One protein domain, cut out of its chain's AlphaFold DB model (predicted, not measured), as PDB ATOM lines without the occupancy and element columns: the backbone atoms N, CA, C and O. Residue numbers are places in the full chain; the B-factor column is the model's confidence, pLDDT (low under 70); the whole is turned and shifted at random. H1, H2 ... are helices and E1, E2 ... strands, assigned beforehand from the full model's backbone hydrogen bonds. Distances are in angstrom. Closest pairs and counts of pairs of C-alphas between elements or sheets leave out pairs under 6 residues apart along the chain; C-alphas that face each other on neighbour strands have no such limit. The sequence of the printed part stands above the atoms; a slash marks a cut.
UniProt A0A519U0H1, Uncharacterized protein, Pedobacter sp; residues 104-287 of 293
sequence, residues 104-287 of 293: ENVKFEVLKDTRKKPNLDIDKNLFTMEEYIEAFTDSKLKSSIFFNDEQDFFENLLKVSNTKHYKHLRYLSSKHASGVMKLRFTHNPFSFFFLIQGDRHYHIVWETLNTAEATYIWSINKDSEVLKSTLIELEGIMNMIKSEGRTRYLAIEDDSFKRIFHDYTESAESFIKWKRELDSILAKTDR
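This is residues 104 to 287 of the 293 residues of an uncharacterized protein of Pedobacter sp (UniProt A0A519U0H1). What does a first look show? A strongly twisted antiparallel sheet of five strands has helices over both faces: H4 and H7 over one, the long H5 over the other. H1, H2 and H3, with their long links, gather more loosely beyond the E1 edge of the sheet, and the small H6 sits by the last turns of H5. What is it made of, and how large is it? The printed part has 184 residues with seven named helices and five named strands, in the order H1 H2 H3 H4 E1 E2 E3 E4 H5 H6 E5 H7; across the sheet the order is E1 E2 E3 E4 E5, and the class is mixed, helices and strands. It is compact, with a radius of gyration of the C-alphas of 16.4 A, and spans 47 by 36 by 33 A.

How do the first helices stand to each other? H1, residues 104 to 113, is close to but not clearly touching H2, residues 129 to 136, at a steep tilt of 58 degrees; their closest C-alphas are those of Asp 113 and Phe 136, 7.1 A apart. H1 is also close to but not clearly touching H3, residues 150 to 159, and about perpendicular to it at 87 degrees, with the closest C-alphas those of Leu 111 and Leu 157, 6.8 A apart. H3 is close to but not clearly touching H4, residues 166 to 175, at a shallow tilt of 9 degrees, opposite ways, with the closest C-alphas those of Leu 158 and Tyr 166, 7.1 A apart. Which strands pair? E1, residues 184 to 186, E2, residues 191 to 197, E3, residues 201 to 208, and E4, residues 215 to 221, form a meander, each strand the antiparallel neighbour of the one before. Within hydrogen-bond range are N 186 and O 191 at 3.0 A, N 194 and O 205 at 2.9 A, and N 204 and O 218 at 2.9 A. E5, residues 258 to 260, is an edge strand antiparallel to E4, with N 217 and O 258 at 2.9 A. Which helices are on the sheet? The sheet is the inner one of three layers, helices being on both its faces: H4 lies over E2 and E3 at a height of 9.3 A, and on the same face H7, residues 268 to 285, lies over E3 and E4 at 9.1 A. On the opposite face H5, residues 224 to 244, lies over E3 at 9.2 A and runs along the strands, at 23 degrees to E3 on the local plane. H2 only grazes the sheet, with its residues 129 to 132. Which helices touch, and are their backbones complete? H4 and H7 only just touch, with 3 pairs of C-alphas within 8 A, the closest those of His 168 and Phe 271 at 6.9 A, and H7 does so with residues 271 to 275 alone. H5, with residues 237 to 241 alone, touches H6, residues 246 to 250, the closest C-alphas being those of Ile 241 and Tyr 249 at 6.4 A. Every O i to N i+4 pair is within hydrogen-bond range in H1, H2, H3, H4, H5 and H6, and 13 of 14 are in H7.

Where are the anchor points? H1 begins with C-alpha 104 at (4.466, 21.046, -63.719), H5 begins with C-alpha 224 at (-20.009, 20.604, -91.325), and H7 ends with C-alpha 285 at (-8.632, 12.365, -102.361). How long are the longer elements? From first to last C-alpha, E2 measures 19.6 A, E3 22.7 A, E4 19.9 A, H5 30.1 A and H7 27.0 A.

How far does it reach, and is it cut? The two C-alphas farthest apart are those of Ser 139 and Arg 287, at 48.0 A, and the printed part has no cut. The links H1 to H2, 15 residues, and H2 to H3, 13 residues, are long. Where is confidence low? The mean pLDDT of the printed part is 83.3, and 23 residues are under 70, among them residues 115 to 123, 138 to 141 and 161 to 164.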
ATOM      1  N   GLU A 104       4.352  22.011 -62.613       81.56
ATOM      2  CA  GLU A 104       4.466  21.046 -63.719       81.56
ATOM      3  C   GLU A 104       4.372  19.591 -63.223       81.56
ATOM      4  O   GLU A 104       3.654  18.780 -63.806       81.56
ATOM      5  N   ASN A 105       4.990  19.264 -62.085       81.31
ATOM      6  CA  ASN A 105       4.844  17.944 -61.461       81.31
ATOM      7  C   ASN A 105       3.402  17.644 -61.022       81.31
ATOM      8  O   ASN A 105       2.936  16.511 -61.158       81.31
ATOM      9  N   VAL A 106       2.669  18.653 -60.545       82.75
ATOM     10  CA  VAL A 106       1.238  18.540 -60.236       82.75
ATOM     11  C   VAL A 106       0.425  18.266 -61.503       82.75
ATOM     12  O   VAL A 106      -0.408  17.358 -61.485       82.75
ATOM     13  N   LYS A 107       0.705  18.954 -62.622       81.94
ATOM     14  CA  LYS A 107       0.078  18.643 -63.921       81.94
ATOM     15  C   LYS A 107       0.322  17.190 -64.318       81.94
ATOM     16  O   LYS A 107      -0.600  16.508 -64.759       81.94
ATOM     17  N   PHE A 108       1.544  16.692 -64.130       78.06
ATOM     18  CA  PHE A 108       1.875  15.302 -64.439       78.06
ATOM     19  C   PHE A 108       1.111  14.293 -63.578       78.06
ATOM     20  O   PHE A 108       0.650  13.283 -64.110       78.06
ATOM     21  N   GLU A 109       0.936  14.548 -62.280       78.69
ATOM     22  CA  GLU A 109       0.117  13.688 -61.413       78.69
ATOM     23  C   GLU A 109      -1.361  13.685 -61.832       78.69
ATOM     24  O   GLU A 109      -1.964  12.616 -61.916       78.69
ATOM     25  N   VAL A 110      -1.921  14.842 -62.203       77.44
ATOM     26  CA  VAL A 110      -3.282  14.934 -62.763       77.44
ATOM     27  C   VAL A 110      -3.411  14.088 -64.033       77.44
ATOM     28  O   VAL A 110      -4.339  13.293 -64.160       77.44
ATOM     29  N   LEU A 111      -2.460  14.196 -64.967       77.12
ATOM     30  CA  LEU A 111      -2.481  13.405 -66.202       77.12
ATOM     31  C   LEU A 111      -2.360  11.899 -65.939       77.12
ATOM     32  O   LEU A 111      -2.962  11.106 -66.663       77.12
ATOM     33  N   LYS A 112      -1.616  11.471 -64.914       75.50
ATOM     34  CA  LYS A 112      -1.579  10.054 -64.516       75.50
ATOM     35  C   LYS A 112      -2.928   9.581 -63.988       75.50
ATOM     36  O   LYS A 112      -3.334   8.468 -64.320       75.50
ATOM     37  N   ASP A 113      -3.622  10.414 -63.219       75.31
ATOM     38  CA  ASP A 113      -4.958  10.096 -62.717       75.31
ATOM     39  C   ASP A 113      -5.965   9.893 -63.849       75.31
ATOM     40  O   ASP A 113      -6.741   8.944 -63.779       75.31
ATOM     41  N   THR A 114      -5.855  10.650 -64.949       70.75
ATOM     42  CA  THR A 114      -6.723  10.449 -66.126       70.75
ATOM     43  C   THR A 114      -6.590   9.073 -66.796       70.75
ATOM     44  O   THR A 114      -7.368   8.742 -67.685       70.75
ATOM     45  N   ARG A 115      -5.590   8.260 -66.422       67.31
ATOM     46  CA  ARG A 115      -5.411   6.883 -66.918       67.31
ATOM     47  C   ARG A 115      -6.119   5.834 -66.051       67.31
ATOM     48  O   ARG A 115      -6.032   4.644 -66.350       67.31
ATOM     49  N   LYS A 116      -6.763   6.242 -64.955       67.94
ATOM     50  CA  LYS A 116      -7.590   5.365 -64.117       67.94
ATOM     51  C   LYS A 116      -8.944   5.120 -64.790       67.94
ATOM     52  O   LYS A 116      -9.295   5.794 -65.753       67.94
ATOM     53  N   LYS A 117      -9.698   4.131 -64.293       64.31
ATOM     54  CA  LYS A 117     -11.057   3.857 -64.789       64.31
ATOM     55  C   LYS A 117     -11.927   5.117 -64.666       64.31
ATOM     56  O   LYS A 117     -11.784   5.817 -63.663       64.31
ATOM     57  N   PRO A 118     -12.810   5.388 -65.645       66.69
ATOM     58  CA  PRO A 118     -13.688   6.549 -65.589       66.69
ATOM     59  C   PRO A 118     -14.587   6.467 -64.355       66.69
ATOM     60  O   PRO A 118     -14.995   5.380 -63.941       66.69
ATOM     61  N   ASN A 119     -14.920   7.630 -63.798       59.47
ATOM     62  CA  ASN A 119     -15.818   7.745 -62.646       59.47
ATOM     63  C   ASN A 119     -17.306   7.595 -63.023       59.47
ATOM     64  O   ASN A 119     -18.175   7.646 -62.155       59.47
ATOM     65  N   LEU A 120     -17.605   7.418 -64.309       59.81
ATOM     66  CA  LEU A 120     -18.949   7.335 -64.868       59.81
ATOM     67  C   LEU A 120     -19.061   6.101 -65.779       59.81
ATOM     68  O   LEU A 120     -18.079   5.678 -66.395       59.81
ATOM     69  N   ASP A 121     -20.270   5.552 -65.885       57.25
ATOM     70  CA  ASP A 121     -20.623   4.554 -66.898       57.25
ATOM     71  C   ASP A 121     -20.848   5.308 -68.218       57.25
ATOM     72  O   ASP A 121     -21.932   5.817 -68.501       57.25
ATOM     73  N   ILE A 122     -19.754   5.559 -68.940       62.25
ATOM     74  CA  ILE A 122     -19.753   6.431 -70.115       62.25
ATOM     75  C   ILE A 122     -19.851   5.575 -71.388       62.25
ATOM     76  O   ILE A 122     -18.892   4.888 -71.753       62.25
ATOM     77  N   ASP A 123     -20.985   5.679 -72.088       68.31
ATOM     78  CA  ASP A 123     -21.192   5.171 -73.464       68.31
ATOM     79  C   ASP A 123     -20.506   6.039 -74.539       68.31
ATOM     80  O   ASP A 123     -20.492   5.707 -75.727       68.31
ATOM     81  N   LYS A 124     -19.917   7.159 -74.110       83.19
ATOM     82  CA  LYS A 124     -19.077   8.044 -74.916       83.19
ATOM     83  C   LYS A 124     -17.630   7.528 -74.996       83.19
ATOM     84  O   LYS A 124     -17.051   7.101 -73.996       83.19
ATOM     85  N   ASN A 125     -17.016   7.609 -76.170       84.75
ATOM     86  CA  ASN A 125     -15.636   7.209 -76.436       84.75
ATOM     87  C   ASN A 125     -14.781   8.348 -76.990       84.75
ATOM     88  O   ASN A 125     -13.581   8.335 -76.727       84.75
ATOM     89  N   LEU A 126     -15.354   9.320 -77.709       89.19
ATOM     90  CA  LEU A 126     -14.641  10.481 -78.246       89.19
ATOM     91  C   LEU A 126     -14.852  11.709 -77.361       89.19
ATOM     92  O   LEU A 126     -15.888  12.371 -77.405       89.19
ATOM     93  N   PHE A 127     -13.831  12.054 -76.588       88.50
ATOM     94  CA  PHE A 127     -13.854  13.171 -75.647       88.50
ATOM     95  C   PHE A 127     -13.125  14.391 -76.209       88.50
ATOM     96  O   PHE A 127     -12.108  14.237 -76.885       88.50
ATOM     97  N   THR A 128     -13.586  15.606 -75.901       89.88
ATOM     98  CA  THR A 128     -12.720  16.802 -75.923       89.88
ATOM     99  C   THR A 128     -11.742  16.764 -74.742       89.88
ATOM    100  O   THR A 128     -11.893  15.947 -73.833       89.88
ATOM    101  N   MET A 129     -10.757  17.667 -74.700       85.75
ATOM    102  CA  MET A 129      -9.880  17.805 -73.527       85.75
ATOM    103  C   MET A 129     -10.683  18.049 -72.240       85.75
ATOM    104  O   MET A 129     -10.414  17.430 -71.211       85.75
ATOM    105  N   GLU A 130     -11.652  18.968 -72.289       83.62
ATOM    106  CA  GLU A 130     -12.472  19.311 -71.126       83.62
ATOM    107  C   GLU A 130     -13.276  18.106 -70.641       83.62
ATOM    108  O   GLU A 130     -13.230  17.775 -69.458       83.62
ATOM    109  N   GLU A 131     -13.944  17.418 -71.568       85.88
ATOM    110  CA  GLU A 131     -14.759  16.239 -71.269       85.88
ATOM    111  C   GLU A 131     -13.904  15.080 -70.744       85.88
ATOM    112  O   GLU A 131     -14.328  14.354 -69.851       85.88
ATOM    113  N   TYR A 132     -12.686  14.913 -71.268       84.12
ATOM    114  CA  TYR A 132     -11.762  13.873 -70.829       84.12
ATOM    115  C   TYR A 132     -11.285  14.119 -69.392       84.12
ATOM    116  O   TYR A 132     -11.295  13.215 -68.559       84.12
ATOM    117  N   ILE A 133     -10.902  15.352 -69.058       79.75
ATOM    118  CA  ILE A 133     -10.500  15.683 -67.685       79.75
ATOM    119  C   ILE A 133     -11.683  15.505 -66.727       79.75
ATOM    120  O   ILE A 133     -11.510  14.917 -65.660       79.75
ATOM    121  N   GLU A 134     -12.881  15.945 -67.110       80.62
ATOM    122  CA  GLU A 134     -14.089  15.786 -66.294       80.62
ATOM    123  C   GLU A 134     -14.454  14.311 -66.054       80.62
ATOM    124  O   GLU A 134     -14.783  13.933 -64.931       80.62
ATOM    125  N   ALA A 135     -14.345  13.465 -67.080       79.81
ATOM    126  CA  ALA A 135     -14.691  12.047 -67.006       79.81
ATOM    127  C   ALA A 135     -13.707  11.199 -66.177       79.81
ATOM    128  O   ALA A 135     -14.111  10.212 -65.551       79.81
ATOM    129  N   PHE A 136     -12.417  11.553 -66.195       76.81
ATOM    130  CA  PHE A 136     -11.331  10.704 -65.686       76.81
ATOM    131  C   PHE A 136     -10.569  11.297 -64.487       76.81
ATOM    132  O   PHE A 136      -9.547  10.746 -64.080       76.81
ATOM    133  N   THR A 137     -11.042  12.398 -63.897       73.31
ATOM    134  CA  THR A 137     -10.488  12.955 -62.649       73.31
ATOM    135  C   THR A 137     -11.569  13.125 -61.580       73.31
ATOM    136  O   THR A 137     -12.759  13.232 -61.882       73.31
ATOM    137  N   ASP A 138     -11.181  13.127 -60.301       66.12
ATOM    138  CA  ASP A 138     -12.120  13.326 -59.193       66.12
ATOM    139  C   ASP A 138     -12.567  14.798 -59.102       66.12
ATOM    140  O   ASP A 138     -11.877  15.638 -58.536       66.12
ATOM    141  N   SER A 139     -13.757  15.069 -59.652       58.03
ATOM    142  CA  SER A 139     -14.696  16.194 -59.452       58.03
ATOM    143  C   SER A 139     -14.163  17.644 -59.343       58.03
ATOM    144  O   SER A 139     -13.366  17.998 -58.480       58.03
ATOM    145  N   LYS A 140     -14.767  18.538 -60.147       59.72
ATOM    146  CA  LYS A 140     -14.593  20.014 -60.213       59.72
ATOM    147  C   LYS A 140     -13.255  20.539 -60.737       59.72
ATOM    148  O   LYS A 140     -13.083  21.760 -60.805       59.72
ATOM    149  N   LEU A 141     -12.341  19.673 -61.164       67.25
ATOM    150  CA  LEU A 141     -11.141  20.124 -61.851       67.25
ATOM    151  C   LEU A 141     -11.505  20.673 -63.237       67.25
ATOM    152  O   LEU A 141     -11.780  19.922 -64.167       67.25
ATOM    153  N   LYS A 142     -11.505  22.000 -63.383       70.88
ATOM    154  CA  LYS A 142     -11.590  22.626 -64.707       70.88
ATOM    155  C   LYS A 142     -10.253  22.442 -65.422       70.88
ATOM    156  O   LYS A 142      -9.211  22.771 -64.860       70.88
ATOM    157  N   SER A 143     -10.280  21.988 -66.672       70.00
ATOM    158  CA  SER A 143      -9.083  21.848 -67.520       70.00
ATOM    159  C   SER A 143      -8.220  23.119 -67.548       70.00
ATOM    160  O   SER A 143      -6.996  23.046 -67.443       70.00
ATOM    161  N   SER A 144      -8.875  24.284 -67.563       72.06
ATOM    162  CA  SER A 144      -8.260  25.614 -67.571       72.06
ATOM    163  C   SER A 144      -7.383  25.930 -66.353       72.06
ATOM    164  O   SER A 144      -6.653  26.916 -66.369       72.06
ATOM    165  N   ILE A 145      -7.465  25.144 -65.272       76.62
ATOM    166  CA  ILE A 145      -6.617  25.328 -64.082       76.62
ATOM    167  C   ILE A 145      -5.151  25.032 -64.421       76.62
ATOM    168  O   ILE A 145      -4.248  25.692 -63.903       76.62
ATOM    169  N   PHE A 146      -4.916  24.063 -65.307       75.38
ATOM    170  CA  PHE A 146      -3.580  23.567 -65.628       75.38
ATOM    171  C   PHE A 146      -3.181  23.746 -67.085       75.38
ATOM    172  O   PHE A 146      -1.987  23.884 -67.354       75.38
ATOM    173  N   PHE A 147      -4.150  23.749 -67.997       80.12
ATOM    174  CA  PHE A 147      -3.899  23.764 -69.430       80.12
ATOM    175  C   PHE A 147      -4.505  25.017 -70.046       80.12
ATOM    176  O   PHE A 147      -5.678  25.321 -69.823       80.12
ATOM    177  N   ASN A 148      -3.692  25.748 -70.805       76.19
ATOM    178  CA  ASN A 148      -4.154  26.962 -71.479       76.19
ATOM    179  C   ASN A 148      -5.077  26.630 -72.660       76.19
ATOM    180  O   ASN A 148      -6.049  27.339 -72.908       76.19
ATOM    181  N   ASP A 149      -4.763  25.546 -73.369       79.62
ATOM    182  CA  ASP A 149      -5.488  25.051 -74.530       79.62
ATOM    183  C   ASP A 149      -5.233  23.543 -74.742       79.62
ATOM    184  O   ASP A 149      -4.504  22.887 -73.989       79.62
ATOM    185  N   GLU A 150      -5.854  22.987 -75.784       80.75
ATOM    186  CA  GLU A 150      -5.726  21.576 -76.164       80.75
ATOM    187  C   GLU A 150      -4.299  21.200 -76.588       80.75
ATOM    188  O   GLU A 150      -3.890  20.052 -76.399       80.75
ATOM    189  N   GLN A 151      -3.529  22.152 -77.128       81.44
ATOM    190  CA  GLN A 151      -2.148  21.917 -77.536       81.44
ATOM    191  C   GLN A 151      -1.254  21.754 -76.305       81.44
ATOM    192  O   GLN A 151      -0.484  20.801 -76.241       81.44
ATOM    193  N   ASP A 152      -1.378  22.625 -75.304       82.62
ATOM    194  CA  ASP A 152      -0.648  22.518 -74.037       82.62
ATOM    195  C   ASP A 152      -0.957  21.188 -73.332       82.62
ATOM    196  O   ASP A 152      -0.049  20.481 -72.888       82.62
ATOM    197  N   PHE A 153      -2.227  20.774 -73.300       82.62
ATOM    198  CA  PHE A 153      -2.601  19.457 -72.780       82.62
ATOM    199  C   PHE A 153      -1.948  18.313 -73.560       82.62
ATOM    200  O   PHE A 153      -1.312  17.444 -72.958       82.62
ATOM    201  N   PHE A 154      -2.054  18.332 -74.890       82.81
ATOM    202  CA  PHE A 154      -1.460  17.326 -75.765       82.81
ATOM    203  C   PHE A 154       0.057  17.212 -75.564       82.81
ATOM    204  O   PHE A 154       0.584  16.115 -75.382       82.81
ATOM    205  N   GLU A 155       0.762  18.340 -75.516       82.38
ATOM    206  CA  GLU A 155       2.208  18.390 -75.307       82.38
ATOM    207  C   GLU A 155       2.628  17.791 -73.968       82.38
ATOM    208  O   GLU A 155       3.577  17.005 -73.897       82.38
ATOM    209  N   ASN A 156       1.914  18.129 -72.895       80.00
ATOM    210  CA  ASN A 156       2.202  17.572 -71.580       80.00
ATOM    211  C   ASN A 156       1.847  16.085 -71.500       80.00
ATOM    212  O   ASN A 156       2.591  15.322 -70.881       80.00
ATOM    213  N   LEU A 157       0.790  15.647 -72.190       78.69
ATOM    214  CA  LEU A 157       0.442  14.235 -72.310       78.69
ATOM    215  C   LEU A 157       1.527  13.439 -73.050       78.69
ATOM    216  O   LEU A 157       1.902  12.352 -72.602       78.69
ATOM    217  N   LEU A 158       2.087  13.991 -74.133       77.88
ATOM    218  CA  LEU A 158       3.203  13.369 -74.845       77.88
ATOM    219  C   LEU A 158       4.438  13.228 -73.949       77.88
ATOM    220  O   LEU A 158       5.040  12.156 -73.945       77.88
ATOM    221  N   LYS A 159       4.786  14.250 -73.149       77.88
ATOM    222  CA  LYS A 159       5.935  14.202 -72.216       77.88
ATOM    223  C   LYS A 159       5.823  13.084 -71.175       77.88
ATOM    224  O   LYS A 159       6.835  12.496 -70.810       77.88
ATOM    225  N   VAL A 160       4.612  12.782 -70.695       70.06
ATOM    226  CA  VAL A 160       4.379  11.684 -69.727       70.06
ATOM    227  C   VAL A 160       4.146  10.328 -70.379       70.06
ATOM    228  O   VAL A 160       3.908   9.326 -69.695       70.06
ATOM    229  N   SER A 161       4.124  10.277 -71.703       66.44
ATOM    230  CA  SER A 161       3.971   9.039 -72.449       66.44
ATOM    231  C   SER A 161       5.339   8.567 -72.936       66.44
ATOM    232  O   SER A 161       6.128   9.350 -73.453       66.44
ATOM    233  N   ASN A 162       5.617   7.270 -72.822       65.06
ATOM    234  CA  ASN A 162       6.768   6.659 -73.491       65.06
ATOM    235  C   ASN A 162       6.371   6.236 -74.921       65.06
ATOM    236  O   ASN A 162       6.495   5.068 -75.290       65.06
ATOM    237  N   THR A 163       5.741   7.145 -75.675       68.62
ATOM    238  CA  THR A 163       5.120   6.816 -76.965       68.62
ATOM    239  C   THR A 163       6.161   6.590 -78.059       68.62
ATOM    240  O   THR A 163       7.024   7.429 -78.311       68.62
ATOM    241  N   LYS A 164       6.019   5.475 -78.784       68.88
ATOM    242  CA  LYS A 164       6.783   5.199 -80.010       68.88
ATOM    243  C   LYS A 164       6.344   6.086 -81.182       68.88
ATOM    244  O   LYS A 164       7.071   6.233 -82.160       68.88
ATOM    245  N   HIS A 165       5.168   6.707 -81.086       76.31
ATOM    246  CA  HIS A 165       4.540   7.475 -82.161       76.31
ATOM    247  C   HIS A 165       4.753   8.984 -82.010       76.31
ATOM    248  O   HIS A 165       4.100   9.773 -82.687       76.31
ATOM    249  N   TYR A 166       5.716   9.412 -81.183       82.56
ATOM    250  CA  TYR A 166       5.969  10.826 -80.892       82.56
ATOM    251  C   TYR A 166       6.034  11.705 -82.152       82.56
ATOM    252  O   TYR A 166       5.343  12.717 -82.241       82.56
ATOM    253  N   LYS A 167       6.822  11.301 -83.159       85.38
ATOM    254  CA  LYS A 167       6.974  12.057 -84.418       85.38
ATOM    255  C   LYS A 167       5.669  12.133 -85.225       85.38
ATOM    256  O   LYS A 167       5.387  13.172 -85.814       85.38
ATOM    257  N   HIS A 168       4.880  11.059 -85.221       89.19
ATOM    258  CA  HIS A 168       3.599  10.954 -85.925       89.19
ATOM    259  C   HIS A 168       2.573  11.894 -85.289       89.19
ATOM    260  O   HIS A 168       2.046  12.786 -85.950       89.19
ATOM    261  N   LEU A 169       2.396  11.772 -83.974       88.69
ATOM    262  CA  LEU A 169       1.491  12.593 -83.174       88.69
ATOM    263  C   LEU A 169       1.842  14.082 -83.266       88.69
ATOM    264  O   LEU A 169       0.958  14.906 -83.489       88.69
ATOM    265  N   ARG A 170       3.131  14.438 -83.180       87.44
ATOM    266  CA  ARG A 170       3.605  15.819 -83.379       87.44
ATOM    267  C   ARG A 170       3.261  16.366 -84.760       87.44
ATOM    268  O   ARG A 170       2.816  17.506 -84.870       87.44
ATOM    269  N   TYR A 171       3.463  15.569 -85.809       91.06
ATOM    270  CA  TYR A 171       3.122  15.983 -87.165       91.06
ATOM    271  C   TYR A 171       1.616  16.214 -87.319       91.06
ATOM    272  O   TYR A 171       1.217  17.280 -87.782       91.06
ATOM    273  N   LEU A 172       0.787  15.263 -86.881       93.44
ATOM    274  CA  LEU A 172      -0.672  15.367 -86.967       93.44
ATOM    275  C   LEU A 172      -1.214  16.553 -86.165       93.44
ATOM    276  O   LEU A 172      -2.012  17.324 -86.689       93.44
ATOM    277  N   SER A 173      -0.713  16.756 -84.946       89.56
ATOM    278  CA  SER A 173      -1.049  17.916 -84.116       89.56
ATOM    279  C   SER A 173      -0.728  19.233 -84.828       89.56
ATOM    280  O   SER A 173      -1.579  20.114 -84.884       89.56
ATOM    281  N   SER A 174       0.433  19.342 -85.491       90.44
ATOM    282  CA  SER A 174       0.788  20.546 -86.263       90.44
ATOM    283  C   SER A 174      -0.108  20.807 -87.484       90.44
ATOM    284  O   SER A 174      -0.108  21.911 -88.027       90.44
ATOM    285  N   LYS A 175      -0.846  19.790 -87.947       93.31
ATOM    286  CA  LYS A 175      -1.777  19.860 -89.083       93.31
ATOM    287  C   LYS A 175      -3.237  19.949 -88.654       93.31
ATOM    288  O   LYS A 175      -4.110  20.065 -89.513       93.31
ATOM    289  N   HIS A 176      -3.501  19.878 -87.355       95.00
ATOM    290  CA  HIS A 176      -4.848  19.809 -86.843       95.00
ATOM    291  C   HIS A 176      -5.595  21.135 -87.040       95.00
ATOM    292  O   HIS A 176      -5.165  22.187 -86.571       95.00
ATOM    293  N   ALA A 177      -6.745  21.078 -87.707       94.62
ATOM    294  CA  ALA A 177      -7.641  22.207 -87.917       94.62
ATOM    295  C   ALA A 177      -8.490  22.496 -86.661       94.62
ATOM    296  O   ALA A 177      -9.714  22.343 -86.676       94.62
ATOM    297  N   SER A 178      -7.839  22.940 -85.582       89.19
ATOM    298  CA  SER A 178      -8.471  23.216 -84.279       89.19
ATOM    299  C   SER A 178      -9.571  24.286 -84.332       89.19
ATOM    300  O   SER A 178     -10.517  24.246 -83.551       89.19
ATOM    301  N   GLY A 179      -9.496  25.213 -85.296       90.69
ATOM    302  CA  GLY A 179     -10.546  26.207 -85.553       90.69
ATOM    303  C   GLY A 179     -11.841  25.630 -86.143       90.69
ATOM    304  O   GLY A 179     -12.853  26.323 -86.162       90.69
ATOM    305  N   VAL A 180     -11.820  24.380 -86.623       93.75
ATOM    306  CA  VAL A 180     -12.986  23.683 -87.197       93.75
ATOM    307  C   VAL A 180     -13.487  22.592 -86.252       93.75
ATOM    308  O   VAL A 180     -14.681  22.505 -85.981       93.75
ATOM    309  N   MET A 181     -12.578  21.765 -85.736       93.56
ATOM    310  CA  MET A 181     -12.894  20.689 -84.803       93.56
ATOM    311  C   MET A 181     -11.862  20.692 -83.689       93.56
ATOM    312  O   MET A 181     -10.674  20.568 -83.956       93.56
ATOM    313  N   LYS A 182     -12.340  20.787 -82.450       92.19
ATOM    314  CA  LYS A 182     -11.549  20.524 -81.245       92.19
ATOM    315  C   LYS A 182     -10.917  19.128 -81.297       92.19
ATOM    316  O   LYS A 182     -11.577  18.187 -81.746       92.19
ATOM    317  N   LEU A 183      -9.708  18.965 -80.769       91.25
ATOM    318  CA  LEU A 183      -9.030  17.673 -80.702       91.25
ATOM    319  C   LEU A 183      -9.881  16.666 -79.913       91.25
ATOM    320  O   LEU A 183     -10.569  17.012 -78.943       91.25
ATOM    321  N   ARG A 184      -9.881  15.416 -80.375       91.81
ATOM    322  CA  ARG A 184     -10.683  14.329 -79.809       91.81
ATOM    323  C   ARG A 184      -9.782  13.196 -79.330       91.81
ATOM    324  O   ARG A 184      -8.775  12.899 -79.973       91.81
ATOM    325  N   PHE A 185     -10.161  12.559 -78.225       88.31
ATOM    326  CA  PHE A 185      -9.383  11.502 -77.576       88.31
ATOM    327  C   PHE A 185     -10.265  10.307 -77.228       88.31
ATOM    328  O   PHE A 185     -11.417  10.493 -76.839       88.31
ATOM    329  N   THR A 186      -9.697   9.104 -77.278       85.62
ATOM    330  CA  THR A 186     -10.280   7.902 -76.660       85.62
ATOM    331  C   THR A 186      -9.389   7.435 -75.519       85.62
ATOM    332  O   THR A 186      -8.174   7.613 -75.569       85.62
ATOM    333  N   HIS A 187      -9.976   6.806 -74.500       79.75
ATOM    334  CA  HIS A 187      -9.222   6.319 -73.343       79.75
ATOM    335  C   HIS A 187      -8.595   4.932 -73.559       79.75
ATOM    336  O   HIS A 187      -7.469   4.689 -73.129       79.75
ATOM    337  N   ASN A 188      -9.314   4.009 -74.209       73.31
ATOM    338  CA  ASN A 188      -8.865   2.626 -74.376       73.31
ATOM    339  C   ASN A 188      -9.262   2.042 -75.753       73.31
ATOM    340  O   ASN A 188     -10.441   1.741 -75.942       73.31
ATOM    341  N   PRO A 189      -8.312   1.859 -76.695       75.19
ATOM    342  CA  PRO A 189      -6.904   2.259 -76.586       75.19
ATOM    343  C   PRO A 189      -6.773   3.782 -76.445       75.19
ATOM    344  O   PRO A 189      -7.648   4.520 -76.905       75.19
ATOM    345  N   PHE A 190      -5.708   4.266 -75.797       82.50
ATOM    346  CA  PHE A 190      -5.493   5.712 -75.700       82.50
ATOM    347  C   PHE A 190      -5.108   6.216 -77.089       82.50
ATOM    348  O   PHE A 190      -4.048   5.855 -77.605       82.50
ATOM    349  N   SER A 191      -5.957   7.035 -77.702       87.12
ATOM    350  CA  SER A 191      -5.735   7.512 -79.063       87.12
ATOM    351  C   SER A 191      -6.231   8.934 -79.291       87.12
ATOM    352  O   SER A 191      -6.934   9.498 -78.451       87.12
ATOM    353  N   PHE A 192      -5.849   9.496 -80.433       91.25
ATOM    354  CA  PHE A 192      -6.217  10.835 -80.870       91.25
ATOM    355  C   PHE A 192      -6.914  10.779 -82.221       91.25
ATOM    356  O   PHE A 192      -6.546   9.984 -83.086       91.25
ATOM    357  N   PHE A 193      -7.863  11.687 -82.405       94.69
ATOM    358  CA  PHE A 193      -8.564  11.921 -83.658       94.69
ATOM    359  C   PHE A 193      -8.299  13.358 -84.105       94.69
ATOM    360  O   PHE A 193      -8.846  14.314 -83.550       94.69
ATOM    361  N   PHE A 194      -7.438  13.504 -85.109       95.94
ATOM    362  CA  PHE A 194      -7.068  14.788 -85.691       95.94
ATOM    363  C   PHE A 194      -7.928  15.080 -86.916       95.94
ATOM    364  O   PHE A 194      -8.108  14.222 -87.771       95.94
ATOM    365  N   LEU A 195      -8.400  16.316 -87.044       97.44
ATOM    366  CA  LEU A 195      -8.957  16.821 -88.297       97.44
ATOM    367  C   LEU A 195      -7.861  17.504 -89.113       97.44
ATOM    368  O   LEU A 195      -7.287  18.479 -88.631       97.44
ATOM    369  N   ILE A 196      -7.608  17.045 -90.336       96.69
ATOM    370  CA  ILE A 196      -6.776  17.735 -91.327       96.69
ATOM    371  C   ILE A 196      -7.694  18.299 -92.408       96.69
ATOM    372  O   ILE A 196      -8.548  17.600 -92.954       96.69
ATOM    373  N   GLN A 197      -7.521  19.580 -92.713       94.94
ATOM    374  CA  GLN A 197      -8.308  20.271 -93.724       94.94
ATOM    375  C   GLN A 197      -7.611  20.184 -95.086       94.94
ATOM    376  O   GLN A 197      -6.508  20.705 -95.245       94.94
ATOM    377  N   GLY A 198      -8.270  19.536 -96.046       92.56
ATOM    378  CA  GLY A 198      -7.923  19.581 -97.462       92.56
ATOM    379  C   GLY A 198      -8.667  20.699 -98.194       92.56
ATOM    380  O   GLY A 198      -9.411  21.496 -97.594       92.56
ATOM    381  N   ASP A 199      -8.494  20.752 -99.512       90.50
ATOM    382  CA  ASP A 199      -9.161  21.752-100.351       90.50
ATOM    383  C   ASP A 199     -10.661  21.458-100.441       90.50
ATOM    384  O   ASP A 199     -11.489  22.339-100.183       90.50
ATOM    385  N   ARG A 200     -11.005  20.199-100.742       91.69
ATOM    386  CA  ARG A 200     -12.384  19.738-100.976       91.69
ATOM    387  C   ARG A 200     -12.888  18.768 -99.916       91.69
ATOM    388  O   ARG A 200     -14.099  18.565 -99.822       91.69
ATOM    389  N   HIS A 201     -11.986  18.211 -99.115       95.69
ATOM    390  CA  HIS A 201     -12.316  17.223 -98.098       95.69
ATOM    391  C   HIS A 201     -11.851  17.637 -96.702       95.69
ATOM    392  O   HIS A 201     -10.901  18.405 -96.521       95.69
ATOM    393  N   TYR A 202     -12.529  17.093 -95.699       97.12
ATOM    394  CA  TYR A 202     -11.968  16.933 -94.368       97.12
ATOM    395  C   TYR A 202     -11.412  15.519 -94.225       97.12
ATOM    396  O   TYR A 202     -12.017  14.556 -94.699       97.12
ATOM    397  N   HIS A 203     -10.281  15.395 -93.539       97.12
ATOM    398  CA  HIS A 203      -9.674  14.109 -93.228       97.12
ATOM    399  C   HIS A 203      -9.624  13.918 -91.719       97.12
ATOM    400  O   HIS A 203      -8.965  14.687 -91.019       97.12
ATOM    401  N   ILE A 204     -10.313  12.898 -91.220       97.44
ATOM    402  CA  ILE A 204     -10.241  12.505 -89.816       97.44
ATOM    403  C   ILE A 204      -9.179  11.417 -89.709       97.44
ATOM    404  O   ILE A 204      -9.287  10.377 -90.357       97.44
ATOM    405  N   VAL A 205      -8.146  11.676 -88.915       96.69
ATOM    406  CA  VAL A 205      -6.994  10.794 -88.741       96.69
ATOM    407  C   VAL A 205      -6.973  10.258 -87.318       96.69
ATOM    408  O   VAL A 205      -6.804  11.027 -86.373       96.69
ATOM    409  N   TRP A 206      -7.119   8.944 -87.175       93.94
ATOM    410  CA  TRP A 206      -7.017   8.231 -85.905       93.94
ATOM    411  C   TRP A 206      -5.618   7.638 -85.735       93.94
ATOM    412  O   TRP A 206      -5.159   6.869 -86.583       93.94
ATOM    413  N   GLU A 207      -4.963   7.996 -84.632       90.56
ATOM    414  CA  GLU A 207      -3.613   7.557 -84.277       90.56
ATOM    415  C   GLU A 207      -3.545   7.182 -82.792       90.56
ATOM    416  O   GLU A 207      -3.970   7.950 -81.922       90.56
ATOM    417  N   THR A 208      -2.993   6.012 -82.475       86.12
ATOM    418  CA  THR A 208      -2.844   5.566 -81.085       86.12
ATOM    419  C   THR A 208      -1.612   6.158 -80.413       86.12
ATOM    420  O   THR A 208      -0.582   6.420 -81.029       86.12
ATOM    421  N   LEU A 209      -1.710   6.372 -79.101       78.88
ATOM    422  CA  LEU A 209      -0.608   6.883 -78.294       78.88
ATOM    423  C   LEU A 209       0.375   5.779 -77.899       78.88
ATOM    424  O   LEU A 209       1.582   6.005 -77.870       78.88
ATOM    425  N   ASN A 210      -0.129   4.615 -77.493       66.62
ATOM    426  CA  ASN A 210       0.641   3.647 -76.705       66.62
ATOM    427  C   ASN A 210       0.602   2.210 -77.239       66.62
ATOM    428  O   ASN A 210       1.290   1.351 -76.689       66.62
ATOM    429  N   THR A 211      -0.164   1.944 -78.294       72.19
ATOM    430  CA  THR A 211      -0.296   0.620 -78.908       72.19
ATOM    431  C   THR A 211       0.267   0.622 -80.324       72.19
ATOM    432  O   THR A 211       0.151   1.610 -81.043       72.19
ATOM    433  N   ALA A 212       0.894  -0.491 -80.720       72.69
ATOM    434  CA  ALA A 212       1.416  -0.677 -82.069       72.69
ATOM    435  C   ALA A 212       0.255  -0.967 -83.030       72.69
ATOM    436  O   ALA A 212      -0.166  -2.110 -83.207       72.69
ATOM    437  N   GLU A 213      -0.304   0.089 -83.603       81.81
ATOM    438  CA  GLU A 213      -1.476   0.049 -84.470       81.81
ATOM    439  C   GLU A 213      -1.195   0.800 -85.771       81.81
ATOM    440  O   GLU A 213      -0.129   1.381 -85.909       81.81
ATOM    441  N   ALA A 214      -2.092   0.716 -86.755       86.56
ATOM    442  CA  ALA A 214      -2.014   1.525 -87.972       86.56
ATOM    443  C   ALA A 214      -2.578   2.938 -87.727       86.56
ATOM    444  O   ALA A 214      -3.394   3.124 -86.826       86.56
ATOM    445  N   THR A 215      -2.234   3.898 -88.582       92.50
ATOM    446  CA  THR A 215      -2.989   5.153 -88.711       92.50
ATOM    447  C   THR A 215      -4.218   4.908 -89.579       92.50
ATOM    448  O   THR A 215      -4.094   4.299 -90.645       92.50
ATOM    449  N   TYR A 216      -5.383   5.414 -89.177       93.19
ATOM    450  CA  TYR A 216      -6.634   5.291 -89.937       93.19
ATOM    451  C   TYR A 216      -7.087   6.657 -90.426       93.19
ATOM    452  O   TYR A 216      -6.978   7.638 -89.696       93.19
ATOM    453  N   ILE A 217      -7.575   6.726 -91.663       95.56
ATOM    454  CA  ILE A 217      -7.920   7.986 -92.321       95.56
ATOM    455  C   ILE A 217      -9.288   7.853 -92.981       95.56
ATOM    456  O   ILE A 217      -9.432   7.120 -93.963       95.56
ATOM    457  N   TRP A 218     -10.257   8.620 -92.490       95.31
ATOM    458  CA  TRP A 218     -11.541   8.843 -93.154       95.31
ATOM    459  C   TRP A 218     -11.468  10.149 -93.922       95.31
ATOM    460  O   TRP A 218     -11.021  11.160 -93.383       95.31
ATOM    461  N   SER A 219     -11.888  10.134 -95.182       95.25
ATOM    462  CA  SER A 219     -11.961  11.340 -96.009       95.25
ATOM    463  C   SER A 219     -13.412  11.600 -96.362       95.25
ATOM    464  O   SER A 219     -14.064  10.740 -96.946       95.25
ATOM    465  N   ILE A 220     -13.901  12.779 -96.007       95.12
ATOM    466  CA  ILE A 220     -15.295  13.173 -96.193       95.12
ATOM    467  C   ILE A 220     -15.354  14.495 -96.939       95.12
ATOM    468  O   ILE A 220     -14.417  15.292 -96.874       95.12
ATOM    469  N   ASN A 221     -16.459  14.750 -97.635       94.62
ATOM    470  CA  ASN A 221     -16.690  16.063 -98.228       94.62
ATOM    471  C   ASN A 221     -16.578  17.152 -97.155       94.62
ATOM    472  O   ASN A 221     -16.981  16.957 -96.007       94.62
ATOM    473  N   LYS A 222     -16.011  18.296 -97.536       94.38
ATOM    474  CA  LYS A 222     -15.775  19.433 -96.645       94.38
ATOM    475  C   LYS A 222     -17.079  20.158 -96.299       94.38
ATOM    476  O   LYS A 222     -17.344  21.257 -96.776       94.38
ATOM    477  N   ASP A 223     -17.875  19.516 -95.458       95.50
ATOM    478  CA  ASP A 223     -19.198  19.936 -95.016       95.50
ATOM    479  C   ASP A 223     -19.328  19.702 -93.502       95.50
ATOM    480  O   ASP A 223     -18.854  18.695 -92.969       95.50
ATOM    481  N   SER A 224     -19.918  20.661 -92.787       93.25
ATOM    482  CA  SER A 224     -20.009  20.604 -91.325       93.25
ATOM    483  C   SER A 224     -21.005  19.568 -90.811       93.25
ATOM    484  O   SER A 224     -20.785  19.012 -89.737       93.25
ATOM    485  N   GLU A 225     -22.093  19.314 -91.536       96.25
ATOM    486  CA  GLU A 225     -23.083  18.308 -91.148       96.25
ATOM    487  C   GLU A 225     -22.555  16.903 -91.423       96.25
ATOM    488  O   GLU A 225     -22.666  16.042 -90.552       96.25
ATOM    489  N   VAL A 226     -21.864  16.706 -92.554       95.75
ATOM    490  CA  VAL A 226     -21.160  15.444 -92.837       95.75
ATOM    491  C   VAL A 226     -20.092  15.177 -91.775       95.75
ATOM    492  O   VAL A 226     -19.997  14.071 -91.256       95.75
ATOM    493  N   LEU A 227     -19.324  16.197 -91.370       96.12
ATOM    494  CA  LEU A 227     -18.349  16.048 -90.287       96.12
ATOM    495  C   LEU A 227     -19.007  15.619 -88.968       96.12
ATOM    496  O   LEU A 227     -18.499  14.722 -88.295       96.12
ATOM    497  N   LYS A 228     -20.138  16.226 -88.593       94.88
ATOM    498  CA  LYS A 228     -20.871  15.845 -87.376       94.88
ATOM    499  C   LYS A 228     -21.389  14.410 -87.447       94.88
ATOM    500  O   LYS A 228     -21.204  13.676 -86.479       94.88
ATOM    501  N   SER A 229     -22.012  14.007 -88.557       94.88
ATOM    502  CA  SER A 229     -22.533  12.645 -88.706       94.88
ATOM    503  C   SER A 229     -21.406  11.613 -88.684       94.88
ATOM    504  O   SER A 229     -21.514  10.622 -87.969       94.88
ATOM    505  N   THR A 230     -20.278  11.888 -89.347       95.00
ATOM    506  CA  THR A 230     -19.106  11.003 -89.309       95.00
ATOM    507  C   THR A 230     -18.521  10.880 -87.901       95.00
ATOM    508  O   THR A 230     -18.119   9.792 -87.506       95.00
ATOM    509  N   LEU A 231     -18.502  11.944 -87.089       93.38
ATOM    510  CA  LEU A 231     -18.068  11.835 -85.689       93.38
ATOM    511  C   LEU A 231     -18.996  10.937 -84.852       93.38
ATOM    512  O   LEU A 231     -18.508  10.207 -83.992       93.38
ATOM    513  N   ILE A 232     -20.306  10.957 -85.111       92.50
ATOM    514  CA  ILE A 232     -21.273  10.054 -84.462       92.50
ATOM    515  C   ILE A 232     -21.044   8.603 -84.909       92.50
ATOM    516  O   ILE A 232     -21.075   7.688 -84.089       92.50
ATOM    517  N   GLU A 233     -20.776   8.375 -86.194       91.62
ATOM    518  CA  GLU A 233     -20.448   7.042 -86.714       91.62
ATOM    519  C   GLU A 233     -19.158   6.497 -86.092       91.62
ATOM    520  O   GLU A 233     -19.123   5.353 -85.637       91.62
ATOM    521  N   LEU A 234     -18.116   7.330 -85.995       91.62
ATOM    522  CA  LEU A 234     -16.856   6.975 -85.339       91.62
ATOM    523  C   LEU A 234     -17.065   6.612 -83.867       91.62
ATOM    524  O   LEU A 234     -16.452   5.660 -83.388       91.62
ATOM    525  N   GLU A 235     -17.963   7.302 -83.167       89.50
ATOM    526  CA  GLU A 235     -18.357   6.949 -81.802       89.50
ATOM    527  C   GLU A 235     -18.939   5.529 -81.718       89.50
ATOM    528  O   GLU A 235     -18.568   4.740 -80.844       89.50
ATOM    529  N   GLY A 236     -19.820   5.185 -82.663       88.00
ATOM    530  CA  GLY A 236     -20.387   3.844 -82.802       88.00
ATOM    531  C   GLY A 236     -19.323   2.786 -83.096       88.00
ATOM    532  O   GLY A 236     -19.319   1.724 -82.469       88.00
ATOM    533  N   ILE A 237     -18.371   3.096 -83.981       87.94
ATOM    534  CA  ILE A 237     -17.230   2.220 -84.286       87.94
ATOM    535  C   ILE A 237     -16.381   1.999 -83.028       87.94
ATOM    536  O   ILE A 237     -16.021   0.862 -82.726       87.94
ATOM    537  N   MET A 238     -16.093   3.049 -82.250       86.56
ATOM    538  CA  MET A 238     -15.332   2.916 -81.002       86.56
ATOM    539  C   MET A 238     -16.071   2.051 -79.974       86.56
ATOM    540  O   MET A 238     -15.447   1.203 -79.332       86.56
ATOM    541  N   ASN A 239     -17.394   2.193 -79.870       85.19
ATOM    542  CA  ASN A 239     -18.226   1.337 -79.025       85.19
ATOM    543  C   ASN A 239     -18.163  -0.138 -79.446       85.19
ATOM    544  O   ASN A 239     -17.962  -1.005 -78.596       85.19
ATOM    545  N   MET A 240     -18.260  -0.425 -80.748       84.56
ATOM    546  CA  MET A 240     -18.116  -1.787 -81.276       84.56
ATOM    547  C   MET A 240     -16.719  -2.358 -81.005       84.56
ATOM    548  O   MET A 240     -16.586  -3.502 -80.575       84.56
ATOM    549  N   ILE A 241     -15.660  -1.568 -81.206       84.44
ATOM    550  CA  ILE A 241     -14.285  -2.000 -80.924       84.44
ATOM    551  C   ILE A 241     -14.102  -2.309 -79.432       84.44
ATOM    552  O   ILE A 241     -13.426  -3.283 -79.094       84.44
ATOM    553  N   LYS A 242     -14.712  -1.518 -78.544       79.00
ATOM    554  CA  LYS A 242     -14.673  -1.721 -77.090       79.00
ATOM    555  C   LYS A 242     -15.416  -2.991 -76.659       79.00
ATOM    556  O   LYS A 242     -14.923  -3.686 -75.773       79.00
ATOM    557  N   SER A 243     -16.573  -3.292 -77.254       82.12
ATOM    558  CA  SER A 243     -17.412  -4.434 -76.863       82.12
ATOM    559  C   SER A 243     -17.010  -5.752 -77.529       82.12
ATOM    560  O   SER A 243     -17.001  -6.790 -76.869       82.12
ATOM    561  N   GLU A 244     -16.654  -5.728 -78.814       83.25
ATOM    562  CA  GLU A 244     -16.411  -6.938 -79.610       83.25
ATOM    563  C   GLU A 244     -14.948  -7.132 -80.029       83.25
ATOM    564  O   GLU A 244     -14.580  -8.191 -80.545       83.25
ATOM    565  N   GLY A 245     -14.103  -6.129 -79.795       81.06
ATOM    566  CA  GLY A 245     -12.692  -6.151 -80.147       81.06
ATOM    567  C   GLY A 245     -12.412  -5.703 -81.584       81.06
ATOM    568  O   GLY A 245     -13.161  -5.943 -82.530       81.06
ATOM    569  N   ARG A 246     -11.246  -5.079 -81.767       78.88
ATOM    570  CA  ARG A 246     -10.837  -4.481 -83.044       78.88
ATOM    571  C   ARG A 246     -10.734  -5.467 -84.204       78.88
ATOM    572  O   ARG A 246     -11.101  -5.119 -85.320       78.88
ATOM    573  N   THR A 247     -10.225  -6.676 -83.965       80.69
ATOM    574  CA  THR A 247     -10.061  -7.694 -85.016       80.69
ATOM    575  C   THR A 247     -11.386  -8.004 -85.704       80.69
ATOM    576  O   THR A 247     -11.406  -8.215 -86.911       80.69
ATOM    577  N   ARG A 248     -12.492  -7.976 -84.951       79.62
ATOM    578  CA  ARG A 248     -13.829  -8.213 -85.491       79.62
ATOM    579  C   ARG A 248     -14.303  -7.056 -86.362       79.62
ATOM    580  O   ARG A 248     -14.787  -7.310 -87.455       79.62
ATOM    581  N   TYR A 249     -14.084  -5.813 -85.930       80.00
ATOM    582  CA  TYR A 249     -14.382  -4.642 -86.757       80.00
ATOM    583  C   TYR A 249     -13.568  -4.644 -88.062       80.00
ATOM    584  O   TYR A 249     -14.122  -4.449 -89.133       80.00
ATOM    585  N   LEU A 250     -12.266  -4.949 -88.003       78.81
ATOM    586  CA  LEU A 250     -11.401  -4.984 -89.193       78.81
ATOM    587  C   LEU A 250     -11.683  -6.151 -90.153       78.81
ATOM    588  O   LEU A 250     -11.146  -6.146 -91.260       78.81
ATOM    589  N   ALA A 251     -12.454  -7.151 -89.724       76.88
ATOM    590  CA  ALA A 251     -12.917  -8.242 -90.578       76.88
ATOM    591  C   ALA A 251     -14.164  -7.859 -91.393       76.88
ATOM    592  O   ALA A 251     -14.535  -8.592 -92.307       76.88
ATOM    593  N   ILE A 252     -14.806  -6.732 -91.067       75.75
ATOM    594  CA  ILE A 252     -15.869  -6.152 -91.884       75.75
ATOM    595  C   ILE A 252     -15.196  -5.550 -93.121       75.75
ATOM    596  O   ILE A 252     -14.306  -4.707 -92.998       75.75
ATOM    597  N   GLU A 253     -15.586  -6.006 -94.311       64.00
ATOM    598  CA  GLU A 253     -15.152  -5.380 -95.561       64.00
ATOM    599  C   GLU A 253     -15.803  -3.999 -95.665       64.00
ATOM    600  O   GLU A 253     -16.983  -3.872 -95.988       64.00
ATOM    601  N   ASP A 254     -15.031  -2.970 -95.331       70.19
ATOM    602  CA  ASP A 254     -15.449  -1.579 -95.411       70.19
ATOM    603  C   ASP A 254     -14.338  -0.734 -96.048       70.19
ATOM    604  O   ASP A 254     -13.210  -0.661 -95.553       70.19
ATOM    605  N   ASP A 255     -14.674  -0.094 -97.167       70.19
ATOM    606  CA  ASP A 255     -13.798   0.817 -97.905       70.19
ATOM    607  C   ASP A 255     -13.861   2.266 -97.382       70.19
ATOM    608  O   ASP A 255     -13.201   3.151 -97.942       70.19
ATOM    609  N   SER A 256     -14.619   2.523 -96.306       80.81
ATOM    610  CA  SER A 256     -14.846   3.860 -95.737       80.81
ATOM    611  C   SER A 256     -13.583   4.553 -95.212       80.81
ATOM    612  O   SER A 256     -13.577   5.779 -95.058       80.81
ATOM    613  N   PHE A 257     -12.490   3.817 -94.981       87.81
ATOM    614  CA  PHE A 257     -11.223   4.379 -94.513       87.81
ATOM    615  C   PHE A 257      -9.987   3.773 -95.180       87.81
ATOM    616  O   PHE A 257      -9.984   2.673 -95.734       87.81
ATOM    617  N   LYS A 258      -8.875   4.509 -95.093       91.56
ATOM    618  CA  LYS A 258      -7.535   4.036 -95.466       91.56
ATOM    619  C   LYS A 258      -6.690   3.775 -94.225       91.56
ATOM    620  O   LYS A 258      -6.901   4.393 -93.184       91.56
ATOM    621  N   ARG A 259      -5.729   2.857 -94.349       91.69
ATOM    622  CA  ARG A 259      -4.789   2.473 -93.288       91.69
ATOM    623  C   ARG A 259      -3.357   2.708 -93.732       91.69
ATOM    624  O   ARG A 259      -3.018   2.336 -94.850       91.69
ATOM    625  N   ILE A 260      -2.533   3.227 -92.829       92.00
ATOM    626  CA  ILE A 260      -1.077   3.266 -92.981       92.00
ATOM    627  C   ILE A 260      -0.470   2.384 -91.896       92.00
ATOM    628  O   ILE A 260      -0.617   2.660 -90.706       92.00
ATOM    629  N   PHE A 261       0.209   1.313 -92.296       88.25
ATOM    630  CA  PHE A 261       0.906   0.438 -91.357       88.25
ATOM    631  C   PHE A 261       2.281   1.018 -91.021       88.25
ATOM    632  O   PHE A 261       3.057   1.354 -91.915       88.25
ATOM    633  N   HIS A 262       2.595   1.118 -89.730       84.25
ATOM    634  CA  HIS A 262       3.889   1.634 -89.294       84.25
ATOM    635  C   HIS A 262       4.965   0.561 -89.411       84.25
ATOM    636  O   HIS A 262       4.744  -0.618 -89.129       84.25
ATOM    637  N   ASP A 263       6.158   1.010 -89.785       78.75
ATOM    638  CA  ASP A 263       7.372   0.216 -89.713       78.75
ATOM    639  C   ASP A 263       8.062   0.480 -88.364       78.75
ATOM    640  O   ASP A 263       8.561   1.577 -88.099       78.75
ATOM    641  N   TYR A 264       8.052  -0.528 -87.492       71.56
ATOM    642  CA  TYR A 264       8.555  -0.440 -86.118       71.56
ATOM    643  C   TYR A 264      10.054  -0.720 -85.983       71.56
ATOM    644  O   TYR A 264      10.545  -0.886 -84.870       71.56
ATOM    645  N   THR A 265      10.806  -0.734 -87.085       70.69
ATOM    646  CA  THR A 265      12.269  -0.922 -87.082       70.69
ATOM    647  C   THR A 265      13.067   0.270 -86.514       70.69
ATOM    648  O   THR A 265      14.290   0.280 -86.592       70.69
ATOM    649  N   GLU A 266      12.396   1.266 -85.913       61.47
ATOM    650  CA  GLU A 266      12.968   2.450 -85.234       61.47
ATOM    651  C   GLU A 266      13.991   3.263 -86.061       61.47
ATOM    652  O   GLU A 266      14.854   3.952 -85.517       61.47
ATOM    653  N   SER A 267      13.873   3.266 -87.391       67.06
ATOM    654  CA  SER A 267      14.700   4.112 -88.259       67.06
ATOM    655  C   SER A 267      14.092   5.509 -88.451       67.06
ATOM    656  O   SER A 267      12.878   5.711 -88.399       67.06
ATOM    657  N   ALA A 268      14.920   6.523 -88.724       69.62
ATOM    658  CA  ALA A 268      14.415   7.839 -89.142       69.62
ATOM    659  C   ALA A 268      13.595   7.766 -90.449       69.62
ATOM    660  O   ALA A 268      12.760   8.634 -90.710       69.62
ATOM    661  N   GLU A 269      13.810   6.719 -91.244       80.94
ATOM    662  CA  GLU A 269      13.141   6.474 -92.517       80.94
ATOM    663  C   GLU A 269      11.686   6.021 -92.348       80.94
ATOM    664  O   GLU A 269      10.857   6.366 -93.192       80.94
ATOM    665  N   SER A 270      11.341   5.332 -91.250       83.19
ATOM    666  CA  SER A 270       9.977   4.832 -91.024       83.19
ATOM    667  C   SER A 270       8.954   5.966 -90.941       83.19
ATOM    668  O   SER A 270       7.939   5.949 -91.637       83.19
ATOM    669  N   PHE A 271       9.270   7.019 -90.181       87.44
ATOM    670  CA  PHE A 271       8.431   8.214 -90.089       87.44
ATOM    671  C   PHE A 271       8.333   8.955 -91.430       87.44
ATOM    672  O   PHE A 271       7.259   9.423 -91.804       87.44
ATOM    673  N   ILE A 272       9.435   9.058 -92.182       90.12
ATOM    674  CA  ILE A 272       9.431   9.725 -93.492       90.12
ATOM    675  C   ILE A 272       8.536   8.963 -94.475       90.12
ATOM    676  O   ILE A 272       7.777   9.587 -95.218       90.12
ATOM    677  N   LYS A 273       8.604   7.626 -94.474       91.25
ATOM    678  CA  LYS A 273       7.749   6.767 -95.297       91.25
ATOM    679  C   LYS A 273       6.278   6.951 -94.935       91.25
ATOM    680  O   LYS A 273       5.489   7.264 -95.822       91.25
ATOM    681  N   TRP A 274       5.947   6.860 -93.646       94.00
ATOM    682  CA  TRP A 274       4.596   7.106 -93.144       94.00
ATOM    683  C   TRP A 274       4.071   8.484 -93.568       94.00
ATOM    684  O   TRP A 274       2.984   8.594 -94.129       94.00
ATOM    685  N   LYS A 275       4.876   9.539 -93.390       93.94
ATOM    686  CA  LYS A 275       4.495  10.911 -93.745       93.94
ATOM    687  C   LYS A 275       4.205  11.044 -95.239       93.94
ATOM    688  O   LYS A 275       3.222  11.672 -95.615       93.94
ATOM    689  N   ARG A 276       5.050  10.459 -96.096       94.25
ATOM    690  CA  ARG A 276       4.840  10.464 -97.556       94.25
ATOM    691  C   ARG A 276       3.546   9.753 -97.940       94.25
ATOM    692  O   ARG A 276       2.851  10.214 -98.841       94.25
ATOM    693  N   GLU A 277       3.237   8.643 -97.279       95.44
ATOM    694  CA  GLU A 277       2.013   7.886 -97.527       95.44
ATOM    695  C   GLU A 277       0.770   8.675 -97.102       95.44
ATOM    696  O   GLU A 277      -0.153   8.818 -97.906       95.44
ATOM    697  N   LEU A 278       0.795   9.284 -95.911       95.81
ATOM    698  CA  LEU A 278      -0.254  10.184 -95.433       95.81
ATOM    699  C   LEU A 278      -0.470  11.339 -96.413       95.81
ATOM    700  O   LEU A 278      -1.570  11.493 -96.936       95.81
ATOM    701  N   ASP A 279       0.582  12.094 -96.733       94.44
ATOM    702  CA  ASP A 279       0.502  13.236 -97.650       94.44
ATOM    703  C   ASP A 279      -0.042  12.811 -99.034       94.44
ATOM    704  O   ASP A 279      -0.825  13.535 -99.654       94.44
ATOM    705  N   SER A 280       0.318  11.613 -99.513       94.31
ATOM    706  CA  SER A 280      -0.218  11.043-100.754       94.31
ATOM    707  C   SER A 280      -1.714  10.731-100.659       94.31
ATOM    708  O   SER A 280      -2.436  10.993-101.619       94.31
ATOM    709  N   ILE A 281      -2.190  10.147 -99.554       93.38
ATOM    710  CA  ILE A 281      -3.619   9.845 -99.359       93.38
ATOM    711  C   ILE A 281      -4.429  11.141 -99.373       93.38
ATOM    712  O   ILE A 281      -5.362  11.251-100.168       93.38
ATOM    713  N   LEU A 282      -4.021  12.139 -98.584       92.75
ATOM    714  CA  LEU A 282      -4.710  13.434 -98.508       92.75
ATOM    715  C   LEU A 282      -4.784  14.093 -99.898       92.75
ATOM    716  O   LEU A 282      -5.856  14.463-100.373       92.75
ATOM    717  N   ALA A 283      -3.658  14.135-100.619       89.44
ATOM    718  CA  ALA A 283      -3.590  14.792-101.922       89.44
ATOM    719  C   ALA A 283      -4.273  14.027-103.071       89.44
ATOM    720  O   ALA A 283      -4.562  14.633-104.106       89.44
ATOM    721  N   LYS A 284      -4.462  12.704-102.972       87.12
ATOM    722  CA  LYS A 284      -5.197  11.920-103.985       87.12
ATOM    723  C   LYS A 284      -6.697  12.138-103.858       87.12
ATOM    724  O   LYS A 284      -7.352  12.352-104.875       87.12
ATOM    725  N   THR A 285      -7.210  12.135-102.632       82.19
ATOM    726  CA  THR A 285      -8.632  12.365-102.361       82.19
ATOM    727  C   THR A 285      -9.068  13.750-102.843       82.19
ATOM    728  O   THR A 285     -10.105  13.875-103.482       82.19
ATOM    729  N   ASP A 286      -8.227  14.773-102.678       76.00
ATOM    730  CA  ASP A 286      -8.529  16.121-103.176       76.00
ATOM    731  C   ASP A 286      -8.429  16.283-104.707       76.00
ATOM    732  O   ASP A 286      -8.958  17.249-105.258       76.00
ATOM    733  N   ARG A 287      -7.795  15.338-105.420       68.38
ATOM    734  CA  ARG A 287      -7.591  15.401-106.882       68.38
ATOM    735  C   ARG A 287      -8.560  14.553-107.706       68.38
ATOM    736  O   ARG A 287      -8.619  14.729-108.924       68.38
TER     737      ARG A 287